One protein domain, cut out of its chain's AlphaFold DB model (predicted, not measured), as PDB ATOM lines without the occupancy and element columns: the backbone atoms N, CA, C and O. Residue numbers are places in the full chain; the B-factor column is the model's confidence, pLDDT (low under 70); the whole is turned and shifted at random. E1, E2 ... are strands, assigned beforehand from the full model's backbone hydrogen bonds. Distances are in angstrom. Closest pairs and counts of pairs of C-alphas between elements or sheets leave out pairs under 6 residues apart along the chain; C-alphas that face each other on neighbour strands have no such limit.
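This is residues 3 to 66 of the 68 residues of an uncharacterized protein of Escherichia coli (UniProt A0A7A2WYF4). A small four-strand sheet, E2, E1, E5 and E6, curls like part of a barrel, and a separate two-strand hairpin, E3 and E4, reaches away from it as an arm that makes the length. E5 bends, pairing first with E1 and then with E6. The printed part has 64 residues and six named strands, E1 to E6 in chain order, with no named helix; the class is all strand and both sheets are antiparallel. The whole is only just loose, close to extended, with a radius of gyration of the C-alphas of 15.9 A and spans of 50 by 30 by 15 A.

E1, residues 3 to 9, begins at C-alpha 3 (38.043, 260.010, -5.957) and is 17.9 A long. E2, residues 15 to 18, measures 8.1 A. E3, residues 25 to 29, measures 12.5 A, and E4, residues 35 to 40, 13.6 A. E5, residues 49 to 57, is the longest at 21.8 A. E6, residues 63 to 65, measures 7.0 A and ends at C-alpha 65 (29.051, 263.543, -4.814).

E1 and E5 are antiparallel at 138 degrees, with N 5 and O 53 2.9 A apart, within hydrogen-bond range. E1 and E2 form a hairpin, with N 16 and O 8 at 2.8 A. E5 bends by 67 degrees at residue 54 and forms a hairpin with E6, with N 56 and O 64 at 2.8 A. The closest C-alphas of edge strands E2 and E6, Ile 18 and Arg 63, are 7.1 A apart. The hairpin E3 and E4 has N 26 and O 39 at 2.9 A; both strands are apart from E1, E2, E5 and E6.

The C-alphas farthest apart, of Asp 32 and Leu 66, are 50.2 A apart. The printed part has no cut and no long link. Mean pLDDT of the printed part is 85.4; residues 24 to 27, 33 to 34, 36 to 39 and 41 are under 70.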
ATOM      1  N   GLN A   3      37.325 260.506  -7.131       95.31
ATOM      2  CA  GLN A   3      38.043 260.010  -5.957       95.31
ATOM      3  C   GLN A   3      37.067 259.398  -4.948       95.31
ATOM      4  O   GLN A   3      35.969 259.918  -4.764       95.31
ATOM      5  N   LYS A   4      37.488 258.336  -4.250       95.25
ATOM      6  CA  LYS A   4      36.776 257.836  -3.068       95.25
ATOM      7  C   LYS A   4      37.036 258.777  -1.898       95.25
ATOM      8  O   LYS A   4      38.189 259.011  -1.541       95.25
ATOM      9  N   MET A   5      35.980 259.342  -1.322       94.81
ATOM     10  CA  MET A   5      36.089 260.252  -0.184       94.81
ATOM     11  C   MET A   5      35.028 259.964   0.865       94.81
ATOM     12  O   MET A   5      33.875 259.657   0.559       94.81
ATOM     13  N   LYS A   6      35.415 260.147   2.126       93.88
ATOM     14  CA  LYS A   6      34.480 260.167   3.246       93.88
ATOM     15  C   LYS A   6      33.554 261.376   3.114       93.88
ATOM     16  O   LYS A   6      34.025 262.500   2.965       93.88
ATOM     17  N   CYS A   7      32.253 261.137   3.162       94.50
ATOM     18  CA  CYS A   7      31.222 262.163   3.141       94.50
ATOM     19  C   CYS A   7      30.372 262.048   4.404       94.50
ATOM     20  O   CYS A   7      30.094 260.941   4.866       94.50
ATOM     21  N   PHE A   8      29.952 263.189   4.934       94.19
ATOM     22  CA  PHE A   8      29.177 263.291   6.165       94.19
ATOM     23  C   PHE A   8      27.763 263.736   5.836       94.19
ATOM     24  O   PHE A   8      27.584 264.683   5.072       94.19
ATOM     25  N   TYR A   9      26.777 263.069   6.421       94.75
ATOM     26  CA  TYR A   9      25.363 263.333   6.203       94.75
ATOM     27  C   TYR A   9      24.666 263.531   7.541       94.75
ATOM     28  O   TYR A   9      25.025 262.894   8.530       94.75
ATOM     29  N   SER A  10      23.661 264.396   7.580       95.38
ATOM     30  CA  SER A  10      22.752 264.499   8.721       95.38
ATOM     31  C   SER A  10      21.860 263.264   8.806       95.38
ATOM     32  O   SER A  10      21.735 262.489   7.859       95.38
ATOM     33  N   LYS A  11      21.175 263.108   9.942       96.81
ATOM     34  CA  LYS A  11      20.233 262.003  10.182       96.81
ATOM     35  C   LYS A  11      19.139 261.847   9.113       96.81
ATOM     36  O   LYS A  11      18.577 260.768   8.979       96.81
ATOM     37  N   ASP A  12      18.805 262.922   8.400       96.62
ATOM     38  CA  ASP A  12      17.792 262.956   7.338       96.62
ATOM     39  C   ASP A  12      18.370 262.723   5.930       96.62
ATOM     40  O   ASP A  12      17.621 262.704   4.956       96.62
ATOM     41  N   GLY A  13      19.685 262.514   5.816       93.81
ATOM     42  CA  GLY A  13      20.371 262.265   4.552       93.81
ATOM     43  C   GLY A  13      20.840 263.521   3.818       93.81
ATOM     44  O   GLY A  13      21.335 263.402   2.699       93.81
ATOM     45  N   THR A  14      20.744 264.715   4.411       94.31
ATOM     46  CA  THR A  14      21.336 265.926   3.818       94.31
ATOM     47  C   THR A  14      22.862 265.862   3.886       94.31
ATOM     48  O   THR A  14      23.436 265.556   4.929       94.31
ATOM     49  N   LEU A  15      23.541 266.157   2.776       93.75
ATOM     50  CA  LEU A  15      25.003 266.198   2.723       93.75
ATOM     51  C   LEU A  15      25.537 267.401   3.517       93.75
ATOM     52  O   LEU A  15      25.217 268.545   3.207       93.75
ATOM     53  N   ILE A  16      26.387 267.128   4.506       92.75
ATOM     54  CA  ILE A  16      27.037 268.128   5.364       92.75
ATOM     55  C   ILE A  16      28.434 268.472   4.828       92.75
ATOM     56  O   ILE A  16      28.787 269.645   4.750       92.75
ATOM     57  N   ASN A  17      29.247 267.463   4.483       93.19
ATOM     58  CA  ASN A  17      30.642 267.674   4.079       93.19
ATOM     59  C   ASN A  17      31.191 266.584   3.160       93.19
ATOM     60  O   ASN A  17      30.766 265.428   3.228       93.19
ATOM     61  N   ILE A  18      32.205 266.949   2.372       93.94
ATOM     62  CA  ILE A  18      32.967 266.043   1.513       93.94
ATOM     63  C   ILE A  18      34.464 266.123   1.835       93.94
ATOM     64  O   ILE A  18      35.121 267.149   1.629       93.94
ATOM     65  N   GLY A  19      35.036 264.989   2.222       89.94
ATOM     66  CA  GLY A  19      36.416 264.875   2.676       89.94
ATOM     67  C   GLY A  19      36.518 265.010   4.196       89.94
ATOM     68  O   GLY A  19      35.504 264.910   4.883       89.94
ATOM     69  N   PRO A  20      37.733 265.197   4.743       85.31
ATOM     70  CA  PRO A  20      37.941 265.336   6.180       85.31
ATOM     71  C   PRO A  20      36.999 266.378   6.785       85.31
ATOM     72  O   PRO A  20      36.858 267.476   6.245       85.31
ATOM     73  N   TRP A  21      36.333 266.010   7.878       84.88
ATOM     74  CA  TRP A  21      35.544 266.962   8.648       84.88
ATOM     75  C   TRP A  21      36.496 267.947   9.310       84.88
ATOM     76  O   TRP A  21      37.436 267.533   9.992       84.88
ATOM     77  N   ASP A  22      36.274 269.231   9.053       70.44
ATOM     78  CA  ASP A  22      37.106 270.278   9.617       70.44
ATOM     79  C   ASP A  22      36.796 270.386  11.111       70.44
ATOM     80  O   ASP A  22      35.661 270.670  11.506       70.44
ATOM     81  N   TYR A  23      37.789 270.096  11.946       70.94
ATOM     82  CA  TYR A  23      37.701 270.285  13.385       70.94
ATOM     83  C   TYR A  23      38.838 271.190  13.836       70.94
ATOM     84  O   TYR A  23      40.008 270.985  13.511       70.94
ATOM     85  N   GLN A  24      38.500 272.172  14.663       66.69
ATOM     86  CA  GLN A  24      39.494 272.957  15.373       66.69
ATOM     87  C   GLN A  24      39.832 272.252  16.685       66.69
ATOM     88  O   GLN A  24      38.942 271.940  17.472       66.69
ATOM     89  N   ARG A  25      41.114 271.960  16.908       69.94
ATOM     90  CA  ARG A  25      41.613 271.394  18.164       69.94
ATOM     91  C   ARG A  25      41.980 272.534  19.102       69.94
ATOM     92  O   ARG A  25      42.903 273.286  18.799       69.94
ATOM     93  N   PHE A  26      41.278 272.652  20.221       67.31
ATOM     94  CA  PHE A  26      41.632 273.596  21.274       67.31
ATOM     95  C   PHE A  26      42.369 272.851  22.386       67.31
ATOM     96  O   PHE A  26      41.810 271.887  22.916       67.31
ATOM     97  N   PRO A  27      43.603 273.253  22.739       69.56
ATOM     98  CA  PRO A  27      44.216 272.761  23.960       69.56
ATOM     99  C   PRO A  27      43.397 273.277  25.147       69.56
ATOM    100  O   PRO A  27      43.180 274.483  25.272       69.56
ATOM    101  N   VAL A  28      42.931 272.370  26.000       70.44
ATOM    102  CA  VAL A  28      42.404 272.739  27.313       70.44
ATOM    103  C   VAL A  28      43.558 272.669  28.297       70.44
ATOM    104  O   VAL A  28      44.164 271.614  28.460       70.44
ATOM    105  N   TYR A  29      43.877 273.805  28.910       72.38
ATOM    106  CA  TYR A  29      44.864 273.883  29.978       72.38
ATOM    107  C   TYR A  29      44.149 273.712  31.314       72.38
ATOM    108  O   TYR A  29      43.188 274.437  31.588       72.38
ATOM    109  N   ASP A  30      44.609 272.774  32.134       73.56
ATOM    110  CA  ASP A  30      44.209 272.717  33.535       73.56
ATOM    111  C   ASP A  30      44.991 273.740  34.386       73.56
ATOM    112  O   ASP A  30      45.855 274.476  33.895       73.56
ATOM    113  N   ASN A  31      44.660 273.820  35.679       75.19
ATOM    114  CA  ASN A  31      45.276 274.771  36.611       75.19
ATOM    115  C   ASN A  31      46.781 274.529  36.848       75.19
ATOM    116  O   ASN A  31      47.439 275.417  37.392       75.19
ATOM    117  N   ASP A  32      47.322 273.385  36.421       75.56
ATOM    118  CA  ASP A  32      48.727 273.005  36.591       75.56
ATOM    119  C   ASP A  32      49.534 273.160  35.283       75.56
ATOM    120  O   ASP A  32      50.730 272.865  35.230       75.56
ATOM    121  N   GLY A  33      48.900 273.681  34.223       68.12
ATOM    122  CA  GLY A  33      49.518 273.895  32.914       68.12
ATOM    123  C   GLY A  33      49.653 272.619  32.081       68.12
ATOM    124  O   GLY A  33      50.356 272.631  31.065       68.12
ATOM    125  N   PHE A  34      48.994 271.533  32.483       65.31
ATOM    126  CA  PHE A  34      48.925 270.294  31.724       65.31
ATOM    127  C   PHE A  34      47.777 270.369  30.703       65.31
ATOM    128  O   PHE A  34      46.745 271.003  30.935       65.31
ATOM    129  N   VAL A  35      47.978 269.767  29.526       70.00
ATOM    130  CA  VAL A  35      46.930 269.653  28.500       70.00
ATOM    131  C   VAL A  35      46.215 268.332  28.734       70.00
ATOM    132  O   VAL A  35      46.714 267.292  28.309       70.00
ATOM    133  N   ASP A  36      45.094 268.378  29.450       60.66
ATOM    134  CA  ASP A  36      44.352 267.170  29.835       60.66
ATOM    135  C   ASP A  36      43.492 266.647  28.669       60.66
ATOM    136  O   ASP A  36      43.447 265.448  28.420       60.66
ATOM    137  N   ASP A  37      42.916 267.542  27.853       59.34
ATOM    138  CA  ASP A  37      42.074 267.157  26.717       59.34
ATOM    139  C   ASP A  37      42.159 268.129  25.532       59.34
ATOM    140  O   ASP A  37      42.263 269.352  25.670       59.34
ATOM    141  N   VAL A  38      42.069 267.573  24.319       65.31
ATOM    142  CA  VAL A  38      41.871 268.351  23.094       65.31
ATOM    143  C   VAL A  38      40.383 268.390  22.778       65.31
ATOM    144  O   VAL A  38      39.815 267.407  22.301       65.31
ATOM    145  N   VAL A  39      39.755 269.549  22.964       63.72
ATOM    146  CA  VAL A  39      38.362 269.738  22.544       63.72
ATOM    147  C   VAL A  39      38.330 269.937  21.034       63.72
ATOM    148  O   VAL A  39      39.024 270.796  20.487       63.72
ATOM    149  N   THR A  40      37.519 269.131  20.350       70.50
ATOM    150  CA  THR A  40      37.249 269.292  18.918       70.50
ATOM    151  C   THR A  40      36.047 270.218  18.741       70.50
ATOM    152  O   THR A  40      34.924 269.899  19.114       70.50
ATOM    153  N   GLY A  41      36.298 271.410  18.204       64.81
ATOM    154  CA  GLY A  41      35.352 272.527  18.139       64.81
ATOM    155  C   GLY A  41      34.231 272.411  17.115       64.81
ATOM    156  O   GLY A  41      33.491 273.372  16.936       64.81
ATOM    157  N   ASN A  42      34.110 271.279  16.425       80.12
ATOM    158  CA  ASN A  42      33.064 271.085  15.433       80.12
ATOM    159  C   ASN A  42      32.466 269.678  15.566       80.12
ATOM    160  O   ASN A  42      32.857 268.769  14.828       80.12
ATOM    161  N   PRO A  43      31.581 269.449  16.550       83.38
ATOM    162  CA  PRO A  43      30.848 268.196  16.624       83.38
ATOM    163  C   PRO A  43      29.926 268.066  15.407       83.38
ATOM    164  O   PRO A  43      29.370 269.046  14.913       83.38
ATOM    165  N   LEU A  44      29.750 266.839  14.923       87.81
ATOM    166  CA  LEU A  44      28.709 266.567  13.939       87.81
ATOM    167  C   LEU A  44      27.323 266.720  14.595       87.81
ATOM    168  O   LEU A  44      27.189 266.442  15.787       87.81
ATOM    169  N   PRO A  45      26.284 267.118  13.838       90.00
ATOM    170  CA  PRO A  45      24.913 267.118  14.337       90.00
ATOM    171  C   PRO A  45      24.477 265.737  14.846       90.00
ATOM    172  O   PRO A  45      24.899 264.710  14.314       90.00
ATOM    173  N   ASP A  46      23.568 265.704  15.821       92.75
ATOM    174  CA  ASP A  46      23.050 264.451  16.376       92.75
ATOM    175  C   ASP A  46      22.464 263.527  15.298       92.75
ATOM    176  O   ASP A  46      21.611 263.914  14.489       92.75
ATOM    177  N   GLY A  47      22.908 262.269  15.318       93.62
ATOM    178  CA  GLY A  47      22.492 261.246  14.358       93.62
ATOM    179  C   GLY A  47      23.096 261.408  12.961       93.62
ATOM    180  O   GLY A  47      22.680 260.700  12.045       93.62
ATOM    181  N   ALA A  48      24.056 262.318  12.777       95.00
ATOM    182  CA  ALA A  48      24.867 262.346  11.571       95.00
ATOM    183  C   ALA A  48      25.667 261.045  11.409       95.00
ATOM    184  O   ALA A  48      26.050 260.392  12.382       95.00
ATOM    185  N   TYR A  49      25.934 260.684  10.160       93.50
ATOM    186  CA  TYR A  49      26.680 259.486   9.801       93.50
ATOM    187  C   TYR A  49      27.673 259.773   8.675       93.50
ATOM    188  O   TYR A  49      27.535 260.733   7.914       93.50
ATOM    189  N   GLU A  50      28.686 258.919   8.562       94.12
ATOM    190  CA  GLU A  50      29.693 258.978   7.506       94.12
ATOM    191  C   GLU A  50      29.578 257.777   6.560       94.12
ATOM    192  O   GLU A  50      29.248 256.667   6.978       94.12
ATOM    193  N   LYS A  51      29.863 257.993   5.273       94.25
ATOM    194  CA  LYS A  51      30.032 256.920   4.281       94.25
ATOM    195  C   LYS A  51      31.064 257.307   3.227       94.25
ATOM    196  O   LYS A  51      31.258 258.488   2.944       94.25
ATOM    197  N   GLU A  52      31.723 256.313   2.642       95.88
ATOM    198  CA  GLU A  52      32.619 256.529   1.508       95.88
ATOM    199  C   GLU A  52      31.812 256.644   0.209       95.88
ATOM    200  O   GLU A  52      30.948 255.813  -0.068       95.88
ATOM    201  N   MET A  53      32.088 257.684  -0.575       95.88
ATOM    202  CA  MET A  53      31.389 257.982  -1.825       95.88
ATOM    203  C   MET A  53      32.380 258.246  -2.954       95.88
ATOM    204  O   MET A  53      33.499 258.704  -2.717       95.88
ATOM    205  N   ASP A  54      31.941 258.006  -4.188       96.75
ATOM    206  CA  ASP A  54      32.620 258.533  -5.369       96.75
ATOM    207  C   ASP A  54      32.342 260.034  -5.480       96.75
ATOM    208  O   ASP A  54      31.194 260.470  -5.528       96.75
ATOM    209  N   VAL A  55      33.405 260.830  -5.502       96.19
ATOM    210  CA  VAL A  55      33.346 262.291  -5.537       96.19
ATOM    211  C   VAL A  55      34.059 262.795  -6.776       96.19
ATOM    212  O   VAL A  55      35.206 262.434  -7.038       96.19
ATOM    213  N   VAL A  56      33.391 263.671  -7.521       96.62
ATOM    214  CA  VAL A  56      33.998 264.418  -8.617       96.62
ATOM    215  C   VAL A  56      34.737 265.612  -8.032       96.62
ATOM    216  O   VAL A  56      34.131 266.469  -7.392       96.62
ATOM    217  N   VAL A  57      36.044 265.655  -8.268       95.19
ATOM    218  CA  VAL A  57      36.912 266.798  -7.982       95.19
ATOM    219  C   VAL A  57      37.205 267.515  -9.294       95.19
ATOM    220  O   VAL A  57      37.781 266.915 -10.212       95.19
ATOM    221  N   ASN A  58      36.784 268.770  -9.391       94.88
ATOM    222  CA  ASN A  58      36.993 269.616 -10.563       94.88
ATOM    223  C   ASN A  58      38.374 270.289 -10.521       94.88
ATOM    224  O   ASN A  58      39.066 270.259  -9.503       94.88
ATOM    225  N   GLU A  59      38.785 270.889 -11.636       95.94
ATOM    226  CA  GLU A  59      40.085 271.572 -11.749       95.94
ATOM    227  C   GLU A  59      40.203 272.788 -10.817       95.94
ATOM    228  O   GLU A  59      41.295 273.098 -10.351       95.94
ATOM    229  N   ASP A  60      39.080 273.427 -10.482       95.25
ATOM    230  CA  ASP A  60      38.999 274.530  -9.514       95.25
ATOM    231  C   ASP A  60      39.060 274.063  -8.044       95.25
ATOM    232  O   ASP A  60      39.023 274.878  -7.124       95.25
ATOM    233  N   GLY A  61      39.143 272.749  -7.814       90.50
ATOM    234  CA  GLY A  61      39.157 272.129  -6.491       90.50
ATOM    235  C   GLY A  61      37.774 271.912  -5.870       90.50
ATOM    236  O   GLY A  61      37.695 271.321  -4.787       90.50
ATOM    237  N   SER A  62      36.688 272.326  -6.533       93.19
ATOM    238  CA  SER A  62      35.321 272.057  -6.078       93.19
ATOM    239  C   SER A  62      35.008 270.558  -6.098       93.19
ATOM    240  O   SER A  62      35.582 269.780  -6.868       93.19
ATOM    241  N   ARG A  63      34.108 270.135  -5.200       94.56
ATOM    242  CA  ARG A  63      33.773 268.726  -4.965       94.56
ATOM    243  C   ARG A  63      32.270 268.511  -5.022       94.56
ATOM    244  O   ARG A  63      31.513 269.296  -4.462       94.56
ATOM    245  N   SER A  64      31.850 267.420  -5.649       94.88
ATOM    246  CA  SER A  64      30.446 267.000  -5.690       94.88
ATOM    247  C   SER A  64      30.334 265.481  -5.615       94.88
ATOM    248  O   SER A  64      31.177 264.762  -6.151       94.88
ATOM    249  N   VAL A  65      29.314 264.984  -4.915       93.81
ATOM    250  CA  VAL A  65      29.051 263.543  -4.814       93.81
ATOM    251  C   VAL A  65      28.477 263.049  -6.138       93.81
ATOM    252  O   VAL A  65      27.544 263.641  -6.680       93.81
ATOM    253  N   LEU A  66      29.038 261.963  -6.661       86.88
ATOM    254  CA  LEU A  66      28.509 261.277  -7.829       86.88
ATOM    255  C   LEU A  66      27.331 260.398  -7.381       86.88
ATOM    256  O   LEU A  66      27.523 259.508  -6.557       86.88
TER     257      LEU A  66